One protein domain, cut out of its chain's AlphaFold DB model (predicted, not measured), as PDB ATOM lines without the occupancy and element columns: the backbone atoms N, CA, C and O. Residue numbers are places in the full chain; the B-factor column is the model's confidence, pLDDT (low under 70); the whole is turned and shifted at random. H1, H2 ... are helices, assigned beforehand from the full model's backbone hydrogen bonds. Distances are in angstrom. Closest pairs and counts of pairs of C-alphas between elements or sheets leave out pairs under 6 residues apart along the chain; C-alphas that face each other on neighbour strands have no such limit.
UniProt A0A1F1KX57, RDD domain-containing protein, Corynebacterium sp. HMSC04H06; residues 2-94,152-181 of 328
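This is residues 2 to 94 and 152 to 181 of the 328 residues of the protein "RDD domain-containing protein" of Corynebacterium sp. HMSC04H06 (UniProt A0A1F1KX57). A helical hairpin, H2 and H3, runs through the body with H3 at its core; H5 and H6 pack across H3, and H7 crosses H2. H4 makes a corner with the end of H3, and the short helix H1 is near H3. The 123 printed residues hold seven named helices, H1 to H7 in order along the chain, and no named strand; the class is all helix. The whole is compact, with a radius of gyration of the C-alphas of 14.2 A and spans of 42 by 33 by 25 A.

H1, residues 7 to 11, begins at C-alpha 7 at (35.608, 6.050, -18.949). H2, residues 19 to 35, is the longest helix at 24.2 A, and H3, residues 43 to 55, is 18.2 A long, with C-alpha 43 at (48.038, 2.607, -10.513). H4, residues 58 to 69, measures 16.1 A, and H5, residues 76 to 85, measures 14.1 A. After the cut come H6, residues 162 to 171, 13.9 A long, and H7, residues 174 to 180, which ends at C-alpha 180 at (42.901, -14.457, -18.961).

H3 is the hub, touching four other helices. H2 and H3 form a helical hairpin at a shallow tilt of 13 degrees, opposite ways; their closest C-alphas, Gly 23 and Phe 52, are 5.4 A apart. H3 touches H5 with residues 50 to 54 alone, at a steep tilt of 49 degrees, the same way, closest at the C-alphas of Val 54 and Ala 83, 5.6 A. H6 touches H3 about perpendicular, at 90 degrees, with the C-alphas of Gln 49 and Ala 163 closest at 5.6 A. H3 and H4 touch only at the corner, closest at the C-alphas of Leu 55 and Arg 61, 4.9 A. H1 is close to H3 but not clearly touching, with the C-alphas of Leu 7 and Val 51 closest at 7.0 A. H7 touches H2 at a steep tilt of 64 degrees, the same way, and the C-alphas of Gly 28 and Ala 180 are closest at 5.6 A. Among the pairs that are apart are H4 and H6, and H5 and H7. In all seven helices every O i to N i+4 pair is within hydrogen-bond range.

The C-alphas farthest apart, those of Asn 92 and Ala 181, are 45.2 A from each other. Residues 95 to 151 are not printed, and C-alphas 94 and 152 are 32.2 A apart across this cut. Of the links that are printed whole, none is long. The mean pLDDT of the printed part is 72.7; 48 residues are under 70, among them residues 2 to 5, 91 to 94 and 152 to 177.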
ATOM      1  N   ALA A   2      44.865  14.182 -13.166       40.47
ATOM      2  CA  ALA A   2      44.153  14.167 -14.438       40.47
ATOM      3  C   ALA A   2      42.651  13.949 -14.197       40.47
ATOM      4  O   ALA A   2      42.279  13.020 -13.485       40.47
ATOM      5  N   ILE A   3      41.825  14.816 -14.791       47.59
ATOM      6  CA  ILE A   3      40.367  14.670 -14.899       47.59
ATOM      7  C   ILE A   3      40.095  13.255 -15.416       47.59
ATOM      8  O   ILE A   3      40.663  12.897 -16.459       47.59
ATOM      9  N   ALA A   4      39.260  12.462 -14.732       51.41
ATOM     10  CA  ALA A   4      38.818  11.186 -15.286       51.41
ATOM     11  C   ALA A   4      37.860  11.504 -16.443       51.41
ATOM     12  O   ALA A   4      36.645  11.617 -16.297       51.41
ATOM     13  N   HIS A   5      38.456  11.750 -17.611       60.94
ATOM     14  CA  HIS A   5      37.731  11.843 -18.863       60.94
ATOM     15  C   HIS A   5      36.897  10.574 -19.005       60.94
ATOM     16  O   HIS A   5      37.323   9.505 -18.566       60.94
ATOM     17  N   ASN A   6      35.706  10.738 -19.581       81.00
ATOM     18  CA  ASN A   6      34.743   9.692 -19.909       81.00
ATOM     19  C   ASN A   6      35.403   8.296 -19.989       81.00
ATOM     20  O   ASN A   6      36.265   8.074 -20.840       81.00
ATOM     21  N   LEU A   7      35.002   7.372 -19.106       86.88
ATOM     22  CA  LEU A   7      35.608   6.050 -18.949       86.88
ATOM     23  C   LEU A   7      35.615   5.277 -20.267       86.88
ATOM     24  O   LEU A   7      36.579   4.571 -20.556       86.88
ATOM     25  N   TYR A   8      34.587   5.458 -21.096       85.38
ATOM     26  CA  TYR A   8      34.521   4.855 -22.419       85.38
ATOM     27  C   TYR A   8      35.621   5.396 -23.338       85.38
ATOM     28  O   TYR A   8      36.328   4.625 -23.982       85.38
ATOM     29  N   GLN A   9      35.852   6.708 -23.341       83.75
ATOM     30  CA  GLN A   9      36.917   7.325 -24.137       83.75
ATOM     31  C   GLN A   9      38.311   6.989 -23.594       83.75
ATOM     32  O   GLN A   9      39.186   6.583 -24.359       83.75
ATOM     33  N   ALA A  10      38.510   7.102 -22.279       81.75
ATOM     34  CA  ALA A  10      39.789   6.846 -21.621       81.75
ATOM     35  C   ALA A  10      40.264   5.399 -21.827       81.75
ATOM     36  O   ALA A  10      41.454   5.145 -22.012       81.75
ATOM     37  N   HIS A  11      39.328   4.448 -21.846       80.50
ATOM     38  CA  HIS A  11      39.636   3.028 -21.959       80.50
ATOM     39  C   HIS A  11      39.370   2.425 -23.341       80.50
ATOM     40  O   HIS A  11      39.662   1.234 -23.506       80.50
ATOM     41  N   GLN A  12      38.924   3.228 -24.316       80.38
ATOM     42  CA  GLN A  12      38.523   2.802 -25.666       80.38
ATOM     43  C   GLN A  12      37.442   1.710 -25.628       80.38
ATOM     44  O   GLN A  12      37.568   0.668 -26.270       80.38
ATOM     45  N   LEU A  13      36.414   1.927 -24.809       82.06
ATOM     46  CA  LEU A  13      35.275   1.028 -24.638       82.06
ATOM     47  C   LEU A  13      34.088   1.528 -25.460       82.06
ATOM     48  O   LEU A  13      33.895   2.737 -25.598       82.06
ATOM     49  N   ASP A  14      33.275   0.605 -25.971       76.44
ATOM     50  CA  ASP A  14      32.040   0.951 -26.669       76.44
ATOM     51  C   ASP A  14      30.900   1.147 -25.659       76.44
ATOM     52  O   ASP A  14      30.646   0.302 -24.801       76.44
ATOM     53  N   THR A  15      30.189   2.270 -25.757       81.12
ATOM     54  CA  THR A  15      29.011   2.551 -24.917       81.12
ATOM     55  C   THR A  15      27.837   1.611 -25.192       81.12
ATOM     56  O   THR A  15      26.962   1.478 -24.342       81.12
ATOM     57  N   SER A  16      27.806   0.956 -26.354       74.81
ATOM     58  CA  SER A  16      26.774  -0.015 -26.728       74.81
ATOM     59  C   SER A  16      27.048  -1.434 -26.211       74.81
ATOM     60  O   SER A  16      26.138  -2.264 -26.213       74.81
ATOM     61  N   ASP A  17      28.261  -1.714 -25.715       67.44
ATOM     62  CA  ASP A  17      28.604  -3.016 -25.138       67.44
ATOM     63  C   ASP A  17      27.785  -3.289 -23.868       67.44
ATOM     64  O   ASP A  17      27.502  -2.392 -23.067       67.44
ATOM     65  N   SER A  18      27.430  -4.555 -23.636       71.44
ATOM     66  CA  SER A  18      26.755  -4.978 -22.403       71.44
ATOM     67  C   SER A  18      27.683  -4.861 -21.185       71.44
ATOM     68  O   SER A  18      28.905  -4.928 -21.310       71.44
ATOM     69  N   CYS A  19      27.126  -4.732 -19.975       68.81
ATOM     70  CA  CYS A  19      27.932  -4.681 -18.743       68.81
ATOM     71  C   CYS A  19      28.823  -5.927 -18.583       68.81
ATOM     72  O   CYS A  19      29.963  -5.828 -18.137       68.81
ATOM     73  N   GLN A  20      28.330  -7.093 -19.013       62.31
ATOM     74  CA  GLN A  20      29.109  -8.330 -19.037       62.31
ATOM     75  C   GLN A  20      30.309  -8.219 -19.990       62.31
ATOM     76  O   GLN A  20      31.429  -8.540 -19.597       62.31
ATOM     77  N   ALA A  21      30.098  -7.718 -21.212       57.41
ATOM     78  CA  ALA A  21      31.168  -7.522 -22.188       57.41
ATOM     79  C   ALA A  21      32.219  -6.517 -21.687       57.41
ATOM     80  O   ALA A  21      33.413  -6.809 -21.736       57.41
ATOM     81  N   LEU A  22      31.792  -5.384 -21.118       73.56
ATOM     82  CA  LEU A  22      32.690  -4.400 -20.496       73.56
ATOM     83  C   LEU A  22      33.480  -4.998 -19.326       73.56
ATOM     84  O   LEU A  22      34.684  -4.762 -19.205       73.56
ATOM     85  N   GLY A  23      32.830  -5.825 -18.506       69.69
ATOM     86  CA  GLY A  23      33.484  -6.579 -17.443       69.69
ATOM     87  C   GLY A  23      34.582  -7.496 -17.980       69.69
ATOM     88  O   GLY A  23      35.715  -7.446 -17.509       69.69
ATOM     89  N   ILE A  24      34.289  -8.278 -19.019       62.00
ATOM     90  CA  ILE A  24      35.268  -9.163 -19.666       62.00
ATOM     91  C   ILE A  24      36.441  -8.364 -20.252       62.00
ATOM     92  O   ILE A  24      37.600  -8.743 -20.063       62.00
ATOM     93  N   ILE A  25      36.164  -7.242 -20.928       70.62
ATOM     94  CA  ILE A  25      37.197  -6.373 -21.510       70.62
ATOM     95  C   ILE A  25      38.152  -5.869 -20.421       70.62
ATOM     96  O   ILE A  25      39.375  -5.953 -20.578       70.62
ATOM     97  N   MET A  26      37.605  -5.373 -19.309       81.38
ATOM     98  CA  MET A  26      38.411  -4.809 -18.226       81.38
ATOM     99  C   MET A  26      39.147  -5.877 -17.416       81.38
ATOM    100  O   MET A  26      40.320  -5.680 -17.099       81.38
ATOM    101  N   ALA A  27      38.530  -7.036 -17.181       68.75
ATOM    102  CA  ALA A  27      39.192  -8.174 -16.551       68.75
ATOM    103  C   ALA A  27      40.363  -8.695 -17.401       68.75
ATOM    104  O   ALA A  27      41.455  -8.935 -16.885       68.75
ATOM    105  N   GLY A  28      40.187  -8.782 -18.725       62.41
ATOM    106  CA  GLY A  28      41.265  -9.140 -19.648       62.41
ATOM    107  C   GLY A  28      42.415  -8.124 -19.658       62.41
ATOM    108  O   GLY A  28      43.582  -8.500 -19.788       62.41
ATOM    109  N   ARG A  29      42.113  -6.829 -19.489       73.56
ATOM    110  CA  ARG A  29      43.133  -5.774 -19.380       73.56
ATOM    111  C   ARG A  29      43.909  -5.868 -18.062       73.56
ATOM    112  O   ARG A  29      45.134  -5.773 -18.099       73.56
ATOM    113  N   ASP A  30      43.233  -6.110 -16.939       71.81
ATOM    114  CA  ASP A  30      43.885  -6.313 -15.637       71.81
ATOM    115  C   ASP A  30      44.793  -7.556 -15.641       71.81
ATOM    116  O   ASP A  30      45.964  -7.479 -15.265       71.81
ATOM    117  N   ALA A  31      44.306  -8.675 -16.186       62.38
ATOM    118  CA  ALA A  31      45.094  -9.897 -16.343       62.38
ATOM    119  C   ALA A  31      46.351  -9.683 -17.207       62.38
ATOM    120  O   ALA A  31      47.418 -10.242 -16.939       62.38
ATOM    121  N   ARG A  32      46.262  -8.834 -18.239       65.19
ATOM    122  CA  ARG A  32      47.422  -8.480 -19.063       65.19
ATOM    123  C   ARG A  32      48.462  -7.702 -18.266       65.19
ATOM    124  O   ARG A  32      49.642  -8.020 -18.385       65.19
ATOM    125  N   LEU A  33      48.044  -6.720 -17.472       71.50
ATOM    126  CA  LEU A  33      48.954  -5.968 -16.604       71.50
ATOM    127  C   LEU A  33      49.661  -6.918 -15.630       71.50
ATOM    128  O   LEU A  33      50.887  -6.918 -15.558       71.50
ATOM    129  N   GLN A  34      48.916  -7.827 -14.998       70.25
ATOM    130  CA  GLN A  34      49.493  -8.862 -14.138       70.25
ATOM    131  C   GLN A  34      50.527  -9.730 -14.878       70.25
ATOM    132  O   GLN A  34      51.601 -10.007 -14.348       70.25
ATOM    133  N   SER A  35      50.252 -10.129 -16.127       59.62
ATOM    134  CA  SER A  35      51.190 -10.930 -16.932       59.62
ATOM    135  C   SER A  35      52.487 -10.197 -17.301       59.62
ATOM    136  O   SER A  35      53.499 -10.849 -17.557       59.62
ATOM    137  N   LEU A  36      52.463  -8.860 -17.314       71.94
ATOM    138  CA  LEU A  36      53.628  -8.002 -17.544       71.94
ATOM    139  C   LEU A  36      54.448  -7.765 -16.264       71.94
ATOM    140  O   LEU A  36      55.474  -7.096 -16.323       71.94
ATOM    141  N   GLY A  37      54.031  -8.343 -15.132       72.12
ATOM    142  CA  GLY A  37      54.698  -8.190 -13.839       72.12
ATOM    143  C   GLY A  37      54.221  -6.984 -13.030       72.12
ATOM    144  O   GLY A  37      54.838  -6.665 -12.018       72.12
ATOM    145  N   GLU A  38      53.132  -6.327 -13.441       74.06
ATOM    146  CA  GLU A  38      52.555  -5.216 -12.683       74.06
ATOM    147  C   GLU A  38      51.980  -5.710 -11.351       74.06
ATOM    148  O   GLU A  38      51.162  -6.641 -11.300       74.06
ATOM    149  N   SER A  39      52.399  -5.069 -10.260       73.88
ATOM    150  CA  SER A  39      51.923  -5.403  -8.918       73.88
ATOM    151  C   SER A  39      50.438  -5.062  -8.766       73.88
ATOM    152  O   SER A  39      49.917  -4.173  -9.432       73.88
ATOM    153  N   GLU A  40      49.733  -5.739  -7.856       65.56
ATOM    154  CA  GLU A  40      48.329  -5.413  -7.537       65.56
ATOM    155  C   GLU A  40      48.122  -3.967  -7.075       65.56
ATOM    156  O   GLU A  40      47.022  -3.436  -7.186       65.56
ATOM    157  N   GLN A  41      49.181  -3.330  -6.575       71.62
ATOM    158  CA  GLN A  41      49.158  -1.948  -6.112       71.62
ATOM    159  C   GLN A  41      49.494  -0.944  -7.220       71.62
ATOM    160  O   GLN A  41      49.508   0.258  -6.951       71.62
ATOM    161  N   SER A  42      49.783  -1.399  -8.446       79.12
ATOM    162  CA  SER A  42      50.121  -0.480  -9.524       79.12
ATOM    163  C   SER A  42      48.912   0.400  -9.879       79.12
ATOM    164  O   SER A  42      47.772  -0.088  -9.909       79.12
ATOM    165  N   PRO A  43      49.125   1.703 -10.151       80.19
ATOM    166  CA  PRO A  43      48.038   2.607 -10.513       80.19
ATOM    167  C   PRO A  43      47.217   2.089 -11.698       80.19
ATOM    168  O   PRO A  43      45.991   2.132 -11.644       80.19
ATOM    169  N   GLN A  44      47.863   1.507 -12.718       78.75
ATOM    170  CA  GLN A  44      47.159   1.014 -13.907       78.75
ATOM    171  C   GLN A  44      46.228  -0.162 -13.592       78.75
ATOM    172  O   GLN A  44      45.146  -0.270 -14.173       78.75
ATOM    173  N   ARG A  45      46.632  -1.055 -12.678       76.25
ATOM    174  CA  ARG A  45      45.769  -2.159 -12.247       76.25
ATOM    175  C   ARG A  45      44.597  -1.630 -11.435       76.25
ATOM    176  O   ARG A  45      43.459  -1.972 -11.739       76.25
ATOM    177  N   ARG A  46      44.834  -0.721 -10.487       80.12
ATOM    178  CA  ARG A  46      43.759  -0.112  -9.686       80.12
ATOM    179  C   ARG A  46      42.729   0.629 -10.546       80.12
ATOM    180  O   ARG A  46      41.532   0.498 -10.301       80.12
ATOM    181  N   GLU A  47      43.169   1.349 -11.575       85.12
ATOM    182  CA  GLU A  47      42.274   1.984 -12.549       85.12
ATOM    183  C   GLU A  47      41.411   0.946 -13.276       85.12
ATOM    184  O   GLU A  47      40.186   1.072 -13.300       85.12
ATOM    185  N   ALA A  48      42.017  -0.123 -13.807       81.62
ATOM    186  CA  ALA A  48      41.276  -1.181 -14.494       81.62
ATOM    187  C   ALA A  48      40.219  -1.842 -13.590       81.62
ATOM    188  O   ALA A  48      39.101  -2.107 -14.036       81.62
ATOM    189  N   GLN A  49      40.552  -2.046 -12.313       81.81
ATOM    190  CA  GLN A  49      39.659  -2.595 -11.290       81.81
ATOM    191  C   GLN A  49      38.480  -1.660 -10.983       81.81
ATOM    192  O   GLN A  49      37.343  -2.115 -10.868       81.81
ATOM    193  N   LEU A  50      38.728  -0.351 -10.872       83.75
ATOM    194  CA  LEU A  50      37.683   0.648 -10.626       83.75
ATOM    195  C   LEU A  50      36.726   0.775 -11.812       83.75
ATOM    196  O   LEU A  50      35.510   0.780 -11.629       83.75
ATOM    197  N   VAL A  51      37.262   0.817 -13.030       88.19
ATOM    198  CA  VAL A  51      36.464   0.889 -14.262       88.19
ATOM    199  C   VAL A  51      35.612  -0.362 -14.410       88.19
ATOM    200  O   VAL A  51      34.422  -0.258 -14.702       88.19
ATOM    201  N   PHE A  52      36.188  -1.539 -14.146       84.00
ATOM    202  CA  PHE A  52      35.417  -2.771 -14.067       84.00
ATOM    203  C   PHE A  52      34.296  -2.636 -13.037       84.00
ATOM    204  O   PHE A  52      33.143  -2.921 -13.351       84.00
ATOM    205  N   ALA A  53      34.613  -2.207 -11.812       82.00
ATOM    206  CA  ALA A  53      33.637  -2.141 -10.734       82.00
ATOM    207  C   ALA A  53      32.460  -1.224 -11.095       82.00
ATOM    208  O   ALA A  53      31.328  -1.538 -10.744       82.00
ATOM    209  N   VAL A  54      32.696  -0.131 -11.816       87.88
ATOM    210  CA  VAL A  54      31.628   0.785 -12.234       87.88
ATOM    211  C   VAL A  54      30.863   0.252 -13.450       87.88
ATOM    212  O   VAL A  54      29.644   0.140 -13.386       87.88
ATOM    213  N   LEU A  55      31.548  -0.119 -14.535       88.31
ATOM    214  CA  LEU A  55      30.901  -0.415 -15.823       88.31
ATOM    215  C   LEU A  55      30.347  -1.841 -15.949       88.31
ATOM    216  O   LEU A  55      29.472  -2.089 -16.777       88.31
ATOM    217  N   SER A  56      30.834  -2.790 -15.143       76.44
ATOM    218  CA  SER A  56      30.332  -4.173 -15.165       76.44
ATOM    219  C   SER A  56      29.043  -4.373 -14.368       76.44
ATOM    220  O   SER A  56      28.417  -5.426 -14.483       76.44
ATOM    221  N   ASN A  57      28.623  -3.377 -13.578       81.31
ATOM    222  CA  ASN A  57      27.389  -3.412 -12.802       81.31
ATOM    223  C   ASN A  57      26.323  -2.504 -13.442       81.31
ATOM    224  O   ASN A  57      26.583  -1.311 -13.576       81.31
ATOM    225  N   PRO A  58      25.124  -3.018 -13.786       77.44
ATOM    226  CA  PRO A  58      24.073  -2.215 -14.415       77.44
ATOM    227  C   PRO A  58      23.700  -0.956 -13.623       77.44
ATOM    228  O   PRO A  58      23.734   0.138 -14.167       77.44
ATOM    229  N   GLN A  59      23.452  -1.080 -12.317       84.38
ATOM    230  CA  GLN A  59      23.031   0.045 -11.479       84.38
ATOM    231  C   GLN A  59      24.105   1.141 -11.382       84.38
ATOM    232  O   GLN A  59      23.798   2.329 -11.478       84.38
ATOM    233  N   ARG A  60      25.376   0.769 -11.189       87.94
ATOM    234  CA  ARG A  60      26.478   1.748 -11.128       87.94
ATOM    235  C   ARG A  60      26.753   2.375 -12.485       87.94
ATOM    236  O   ARG A  60      27.051   3.566 -12.536       87.94
ATOM    237  N   ARG A  61      26.643   1.594 -13.560       89.62
ATOM    238  CA  ARG A  61      26.770   2.092 -14.926       89.62
ATOM    239  C   ARG A  61      25.673   3.100 -15.243       89.62
ATOM    240  O   ARG A  61      26.001   4.168 -15.732       89.62
ATOM    241  N   ASP A  62      24.425   2.835 -14.866       89.06
ATOM    242  CA  ASP A  62      23.322   3.782 -15.060       89.06
ATOM    243  C   ASP A  62      23.584   5.108 -14.322       89.06
ATOM    244  O   ASP A  62      23.417   6.191 -14.884       89.06
ATOM    245  N   LEU A  63      24.062   5.041 -13.072       89.88
ATOM    246  CA  LEU A  63      24.453   6.227 -12.296       89.88
ATOM    247  C   LEU A  63      25.634   6.983 -12.920       89.88
ATOM    248  O   LEU A  63      25.690   8.216 -12.840       89.88
ATOM    249  N   TYR A  64      26.577   6.249 -13.508       91.00
ATOM    250  CA  TYR A  64      27.716   6.796 -14.230       91.00
ATOM    251  C   TYR A  64      27.279   7.500 -15.521       91.00
ATOM    252  O   TYR A  64      27.582   8.679 -15.712       91.00
ATOM    253  N   ASP A  65      26.502   6.821 -16.359       90.31
ATOM    254  CA  ASP A  65      26.019   7.316 -17.646       90.31
ATOM    255  C   ASP A  65      25.117   8.544 -17.459       90.31
ATOM    256  O   ASP A  65      25.283   9.550 -18.154       90.31
ATOM    257  N   ALA A  66      24.243   8.529 -16.446       88.62
ATOM    258  CA  ALA A  66      23.434   9.685 -16.070       88.62
ATOM    259  C   ALA A  66      24.306  10.898 -15.697       88.62
ATOM    260  O   ALA A  66      24.045  12.010 -16.158       88.62
ATOM    261  N   ALA A  67      25.374  10.701 -14.919       87.31
ATOM    262  CA  ALA A  67      26.274  11.783 -14.524       87.31
ATOM    263  C   ALA A  67      27.040  12.384 -15.713       87.31
ATOM    264  O   ALA A  67      27.139  13.608 -15.819       87.31
ATOM    265  N   ILE A  68      27.539  11.543 -16.623       86.62
ATOM    266  CA  ILE A  68      28.222  12.003 -17.838       86.62
ATOM    267  C   ILE A  68      27.248  12.742 -18.761       86.62
ATOM    268  O   ILE A  68      27.592  13.805 -19.277       86.62
ATOM    269  N   SER A  69      26.015  12.244 -18.914       85.31
ATOM    270  CA  SER A  69      24.977  12.912 -19.712       85.31
ATOM    271  C   SER A  69      24.591  14.289 -19.156       85.31
ATOM    272  O   SER A  69      24.299  15.206 -19.918       85.31
ATOM    273  N   ALA A  70      24.669  14.462 -17.832       84.50
ATOM    274  CA  ALA A  70      24.431  15.726 -17.143       84.50
ATOM    275  C   ALA A  70      25.641  16.686 -17.172       84.50
ATOM    276  O   ALA A  70      25.586  17.755 -16.566       84.50
ATOM    277  N   GLY A  71      26.743  16.321 -17.839       81.19
ATOM    278  CA  GLY A  71      27.949  17.147 -17.937       81.19
ATOM    279  C   GLY A  71      28.779  17.212 -16.651       81.19
ATOM    280  O   GLY A  71      29.600  18.116 -16.497       81.19
ATOM    281  N   ARG A  72      28.584  16.277 -15.712       81.75
ATOM    282  CA  ARG A  72      29.357  16.229 -14.465       81.75
ATOM    283  C   ARG A  72      30.806  15.827 -14.749       81.75
ATOM    284  O   ARG A  72      31.056  14.785 -15.352       81.75
ATOM    285  N   SER A  73      31.766  16.593 -14.231       77.25
ATOM    286  CA  SER A  73      33.160  16.151 -14.137       77.25
ATOM    287  C   SER A  73      33.281  15.072 -13.062       77.25
ATOM    288  O   SER A  73      32.922  15.310 -11.906       77.25
ATOM    289  N   VAL A  74      33.772  13.898 -13.440       81.44
ATOM    290  CA  VAL A  74      33.976  12.766 -12.535       81.44
ATOM    291  C   VAL A  74      35.475  12.612 -12.287       81.44
ATOM    292  O   VAL A  74      36.247  12.578 -13.241       81.44
ATOM    293  N   ASP A  75      35.886  12.520 -11.023       83.69
ATOM    294  CA  ASP A  75      37.265  12.194 -10.640       83.69
ATOM    295  C   ASP A  75      37.395  10.722 -10.213       83.69
ATOM    296  O   ASP A  75      36.418  10.057  -9.862       83.69
ATOM    297  N   TRP A  76      38.628  10.207 -10.176       81.38
ATOM    298  CA  TRP A  76      38.917   8.838  -9.724       81.38
ATOM    299  C   TRP A  76      38.423   8.537  -8.304       81.38
ATOM    300  O   TRP A  76      37.956   7.432  -8.038       81.38
ATOM    301  N   SER A  77      38.474   9.518  -7.400       82.56
ATOM    302  CA  SER A  77      37.937   9.382  -6.042       82.56
ATOM    303  C   SER A  77      36.409   9.274  -6.026       82.56
ATOM    304  O   SER A  77      35.855   8.531  -5.216       82.56
ATOM    305  N   ASP A  78      35.721   9.968  -6.936       84.12
ATOM    306  CA  ASP A  78      34.267   9.876  -7.071       84.12
ATOM    307  C   ASP A  78      33.866   8.500  -7.630       84.12
ATOM    308  O   ASP A  78      32.890   7.913  -7.163       84.12
ATOM    309  N   LEU A  79      34.647   7.951  -8.571       86.56
ATOM    310  CA  LEU A  79      34.475   6.583  -9.084       86.56
ATOM    311  C   LEU A  79      34.722   5.526  -8.010       86.56
ATOM    312  O   LEU A  79      33.976   4.555  -7.920       86.56
ATOM    313  N   GLU A  80      35.746   5.710  -7.179       84.56
ATOM    314  CA  GLU A  80      36.004   4.828  -6.045       84.56
ATOM    315  C   GLU A  80      34.856   4.878  -5.035       84.56
ATOM    316  O   GLU A  80      34.414   3.833  -4.555       84.56
ATOM    317  N   HIS A  81      34.307   6.061  -4.753       81.56
ATOM    318  CA  HIS A  81      33.125   6.186  -3.904       81.56
ATOM    319  C   HIS A  81      31.910   5.480  -4.528       81.56
ATOM    320  O   HIS A  81      31.268   4.665  -3.864       81.56
ATOM    321  N   LEU A  82      31.644   5.706  -5.817       84.31
ATOM    322  CA  LEU A  82      30.560   5.046  -6.548       84.31
ATOM    323  C   LEU A  82      30.702   3.519  -6.526       84.31
ATOM    324  O   LEU A  82      29.736   2.815  -6.247       84.31
ATOM    325  N   ALA A  83      31.909   3.002  -6.757       82.31
ATOM    326  CA  ALA A  83      32.197   1.571  -6.725       82.31
ATOM    327  C   ALA A  83      31.989   0.950  -5.332       82.31
ATOM    328  O   ALA A  83      31.615  -0.218  -5.223       82.31
ATOM    329  N   ASN A  84      32.252   1.714  -4.267       77.56
ATOM    330  CA  ASN A  84      32.147   1.246  -2.887       77.56
ATOM    331  C   ASN A  84      30.735   1.327  -2.307       77.56
ATOM    332  O   ASN A  84      30.379   0.445  -1.521       77.56
ATOM    333  N   PHE A  85      29.985   2.374  -2.661       82.19
ATOM    334  CA  PHE A  85      28.763   2.788  -1.967       82.19
ATOM    335  C   PHE A  85      27.524   2.875  -2.870       82.19
ATOM    336  O   PHE A  85      26.468   3.278  -2.383       82.19
ATOM    337  N   ASP A  86      27.646   2.548  -4.162       83.31
ATOM    338  CA  ASP A  86      26.559   2.575  -5.156       83.31
ATOM    339  C   ASP A  86      25.830   3.935  -5.239       83.31
ATOM    340  O   ASP A  86      24.644   4.023  -5.559       83.31
ATOM    341  N   ARG A  87      26.548   5.021  -4.929       85.06
ATOM    342  CA  ARG A  87      26.063   6.405  -4.979       85.06
ATOM    343  C   ARG A  87      27.216   7.376  -5.183       85.06
ATOM    344  O   ARG A  87      28.366   7.051  -4.906       85.06
ATOM    345  N   TRP A  88      26.899   8.589  -5.611       86.12
ATOM    346  CA  TRP A  88      27.879   9.665  -5.694       86.12
ATOM    347  C   TRP A  88      28.200  10.258  -4.312       86.12
ATOM    348  O   TRP A  88      27.312  10.296  -3.459       86.12
ATOM    349  N   PRO A  89      29.434  10.749  -4.091       82.69
ATOM    350  CA  PRO A  89      29.783  11.427  -2.851       82.69
ATOM    351  C   PRO A  89      28.968  12.716  -2.703       82.69
ATOM    352  O   PRO A  89      28.741  13.433  -3.683       82.69
ATOM    353  N   ASP A  90      28.529  12.993  -1.475       74.19
ATOM    354  CA  ASP A  90      27.848  14.240  -1.134       74.19
ATOM    355  C   ASP A  90      28.864  15.390  -1.220       74.19
ATOM    356  O   ASP A  90      29.889  15.334  -0.532       74.19
ATOM    357  N   PRO A  91      28.623  16.431  -2.037       64.94
ATOM    358  CA  PRO A  91      29.533  17.571  -2.140       64.94
ATOM    359  C   PRO A  91      29.750  18.299  -0.803       64.94
ATOM    360  O   PRO A  91      30.736  19.020  -0.670       64.94
ATOM    361  N   ASN A  92      28.871  18.100   0.188       55.41
ATOM    362  CA  ASN A  92      28.961  18.733   1.504       55.41
ATOM    363  C   ASN A  92      29.739  17.915   2.547       55.41
ATOM    364  O   ASN A  92      30.015  18.419   3.636       55.41
ATOM    365  N   LEU A  93      30.111  16.666   2.247       56.25
ATOM    366  CA  LEU A  93      30.951  15.847   3.119       56.25
ATOM    367  C   LEU A  93      32.406  15.978   2.652       56.25
ATOM    368  O   LEU A  93      32.758  15.568   1.548       56.25
ATOM    369  N   ALA A  94      33.251  16.593   3.484       44.66
ATOM    370  CA  ALA A  94      34.646  16.881   3.159       44.66
ATOM    371  C   ALA A  94      35.393  15.639   2.632       44.66
ATOM    372  O   ALA A  94      35.376  14.573   3.250       44.66
ATOM    373  N   GLN A 152      27.957 -12.043  -7.683       48.38
ATOM    374  CA  GLN A 152      27.983 -13.098  -6.666       48.38
ATOM    375  C   GLN A 152      29.211 -12.926  -5.765       48.38
ATOM    376  O   GLN A 152      30.222 -13.606  -5.905       48.38
ATOM    377  N   VAL A 153      29.130 -11.975  -4.837       46.41
ATOM    378  CA  VAL A 153      30.129 -11.804  -3.780       46.41
ATOM    379  C   VAL A 153      29.688 -12.648  -2.576       46.41
ATOM    380  O   VAL A 153      28.560 -12.466  -2.112       46.41
ATOM    381  N   PRO A 154      30.519 -13.562  -2.035       47.16
ATOM    382  CA  PRO A 154      30.220 -14.226  -0.769       47.16
ATOM    383  C   PRO A 154      29.934 -13.180   0.315       47.16
ATOM    384  O   PRO A 154      30.650 -12.182   0.426       47.16
ATOM    385  N   THR A 155      28.907 -13.406   1.138       48.12
ATOM    386  CA  THR A 155      28.420 -12.473   2.177       48.12
ATOM    387  C   THR A 155      29.490 -12.029   3.187       48.12
ATOM    388  O   THR A 155      29.304 -11.025   3.867       48.12
ATOM    389  N   GLN A 156      30.633 -12.717   3.258       47.66
ATOM    390  CA  GLN A 156      31.768 -12.364   4.117       47.66
ATOM    391  C   GLN A 156      32.623 -11.188   3.600       47.66
ATOM    392  O   GLN A 156      33.362 -10.598   4.382       47.66
ATOM    393  N   SER A 157      32.513 -10.794   2.326       50.66
ATOM    394  CA  SER A 157      33.390  -9.774   1.719       50.66
ATOM    395  C   SER A 157      32.809  -8.353   1.717       50.66
ATOM    396  O   SER A 157      33.423  -7.444   1.159       50.66
ATOM    397  N   ALA A 158      31.628  -8.136   2.310       53.75
ATOM    398  CA  ALA A 158      30.899  -6.863   2.235       53.75
ATOM    399  C   ALA A 158      31.659  -5.663   2.840       53.75
ATOM    400  O   ALA A 158      31.456  -4.533   2.403       53.75
ATOM    401  N   ASN A 159      32.571  -5.908   3.788       58.72
ATOM    402  CA  ASN A 159      33.334  -4.864   4.484       58.72
ATOM    403  C   ASN A 159      34.669  -4.485   3.809       58.72
ATOM    404  O   ASN A 159      35.383  -3.631   4.329       58.72
ATOM    405  N   LEU A 160      35.036  -5.104   2.680       60.78
ATOM    406  CA  LEU A 160      36.275  -4.776   1.963       60.78
ATOM    407  C   LEU A 160      36.069  -3.608   0.975       60.78
ATOM    408  O   LEU A 160      34.963  -3.418   0.466       60.78
ATOM    409  N   PRO A 161      37.116  -2.838   0.632       65.19
ATOM    410  CA  PRO A 161      37.084  -1.899  -0.490       65.19
ATOM    411  C   PRO A 161      36.675  -2.580  -1.808       65.19
ATOM    412  O   PRO A 161      37.010  -3.737  -2.052       65.19
ATOM    413  N   ALA A 162      35.974  -1.865  -2.687       65.00
ATOM    414  CA  ALA A 162      35.411  -2.380  -3.936       65.00
ATOM    415  C   ALA A 162      36.468  -2.975  -4.874       65.00
ATOM    416  O   ALA A 162      36.229  -4.022  -5.468       65.00
ATOM    417  N   ALA A 163      37.649  -2.358  -4.950       62.62
ATOM    418  CA  ALA A 163      38.779  -2.879  -5.718       62.62
ATOM    419  C   ALA A 163      39.256  -4.250  -5.194       62.62
ATOM    420  O   ALA A 163      39.515  -5.159  -5.978       62.62
ATOM    421  N   GLN A 164      39.280  -4.444  -3.869       63.06
ATOM    422  CA  GLN A 164      39.609  -5.734  -3.250       63.06
ATOM    423  C   GLN A 164      38.466  -6.755  -3.357       63.06
ATOM    424  O   GLN A 164      38.704  -7.945  -3.544       63.06
ATOM    425  N   ARG A 165      37.202  -6.316  -3.285       63.88
ATOM    426  CA  ARG A 165      36.048  -7.183  -3.584       63.88
ATOM    427  C   ARG A 165      36.114  -7.695  -5.022       63.88
ATOM    428  O   ARG A 165      35.860  -8.873  -5.247       63.88
ATOM    429  N   TYR A 166      36.493  -6.829  -5.962       64.31
ATOM    430  CA  TYR A 166      36.732  -7.183  -7.356       64.31
ATOM    431  C   TYR A 166      37.864  -8.195  -7.499       64.31
ATOM    432  O   TYR A 166      37.643  -9.237  -8.106       64.31
ATOM    433  N   SER A 167      39.047  -7.917  -6.938       60.50
ATOM    434  CA  SER A 167      40.200  -8.810  -7.089       60.50
ATOM    435  C   SER A 167      39.870 -10.205  -6.566       60.50
ATOM    436  O   SER A 167      40.179 -11.194  -7.221       60.50
ATOM    437  N   ASN A 168      39.143 -10.284  -5.450       62.88
ATOM    438  CA  ASN A 168      38.693 -11.546  -4.875       62.88
ATOM    439  C   ASN A 168      37.609 -12.229  -5.724       62.88
ATOM    440  O   ASN A 168      37.664 -13.440  -5.908       62.88
ATOM    441  N   ALA A 169      36.639 -11.481  -6.259       60.41
ATOM    442  CA  ALA A 169      35.585 -12.031  -7.115       60.41
ATOM    443  C   ALA A 169      36.123 -12.521  -8.468       60.41
ATOM    444  O   ALA A 169      35.679 -13.549  -8.968       60.41
ATOM    445  N   VAL A 170      37.101 -11.819  -9.043       59.44
ATOM    446  CA  VAL A 170      37.801 -12.228 -10.264       59.44
ATOM    447  C   VAL A 170      38.715 -13.417 -10.010       59.44
ATOM    448  O   VAL A 170      38.666 -14.374 -10.776       59.44
ATOM    449  N   ALA A 171      39.489 -13.405  -8.923       61.94
ATOM    450  CA  ALA A 171      40.338 -14.536  -8.550       61.94
ATOM    451  C   ALA A 171      39.524 -15.804  -8.240       61.94
ATOM    452  O   ALA A 171      39.991 -16.909  -8.493       61.94
ATOM    453  N   ALA A 172      38.305 -15.657  -7.716       62.47
ATOM    454  CA  ALA A 172      37.405 -16.774  -7.443       62.47
ATOM    455  C   ALA A 172      36.611 -17.247  -8.675       62.47
ATOM    456  O   ALA A 172      35.906 -18.254  -8.576       62.47
ATOM    457  N   ASN A 173      36.681 -16.543  -9.814       61.03
ATOM    458  CA  ASN A 173      35.875 -16.868 -10.986       61.03
ATOM    459  C   ASN A 173      36.682 -17.647 -12.049       61.03
ATOM    460  O   ASN A 173      37.516 -17.057 -12.747       61.03
ATOM    461  N   PRO A 174      36.391 -18.946 -12.250       64.81
ATOM    462  CA  PRO A 174      37.125 -19.781 -13.201       64.81
ATOM    463  C   PRO A 174      36.954 -19.334 -14.662       64.81
ATOM    464  O   PRO A 174      37.813 -19.613 -15.497       64.81
ATOM    465  N   GLU A 175      35.874 -18.624 -15.001       65.19
ATOM    466  CA  GLU A 175      35.652 -18.084 -16.346       65.19
ATOM    467  C   GLU A 175      36.615 -16.931 -16.646       65.19
ATOM    468  O   GLU A 175      37.174 -16.856 -17.741       65.19
ATOM    469  N   VAL A 176      36.897 -16.078 -15.658       64.62
ATOM    470  CA  VAL A 176      37.852 -14.973 -15.819       64.62
ATOM    471  C   VAL A 176      39.273 -15.501 -15.946       64.62
ATOM    472  O   VAL A 176      40.007 -15.051 -16.824       64.62
ATOM    473  N   GLU A 177      39.648 -16.499 -15.141       67.44
ATOM    474  CA  GLU A 177      40.934 -17.186 -15.288       67.44
ATOM    475  C   GLU A 177      41.064 -17.828 -16.679       67.44
ATOM    476  O   GLU A 177      42.093 -17.689 -17.346       67.44
ATOM    477  N   ARG A 178      39.996 -18.467 -17.174       70.56
ATOM    478  CA  ARG A 178      39.959 -19.062 -18.516       70.56
ATOM    479  C   ARG A 178      40.136 -18.017 -19.616       70.56
ATOM    480  O   ARG A 178      40.893 -18.265 -20.552       70.56
ATOM    481  N   ILE A 179      39.475 -16.862 -19.518       69.44
ATOM    482  CA  ILE A 179      39.606 -15.759 -20.485       69.44
ATOM    483  C   ILE A 179      41.005 -15.134 -20.403       69.44
ATOM    484  O   ILE A 179      41.627 -14.897 -21.437       69.44
ATOM    485  N   ALA A 180      41.540 -14.937 -19.198       66.69
ATOM    486  CA  ALA A 180      42.901 -14.457 -18.961       66.69
ATOM    487  C   ALA A 180      43.969 -15.415 -19.516       66.69
ATOM    488  O   ALA A 180      45.024 -14.983 -19.983       66.69
ATOM    489  N   ALA A 181      43.688 -16.719 -19.522       76.88
ATOM    490  CA  ALA A 181      44.557 -17.727 -20.112       76.88
ATOM    491  C   ALA A 181      44.559 -17.703 -21.652       76.88
ATOM    492  O   ALA A 181      45.385 -18.393 -22.266       76.88
TER     493      ALA A 181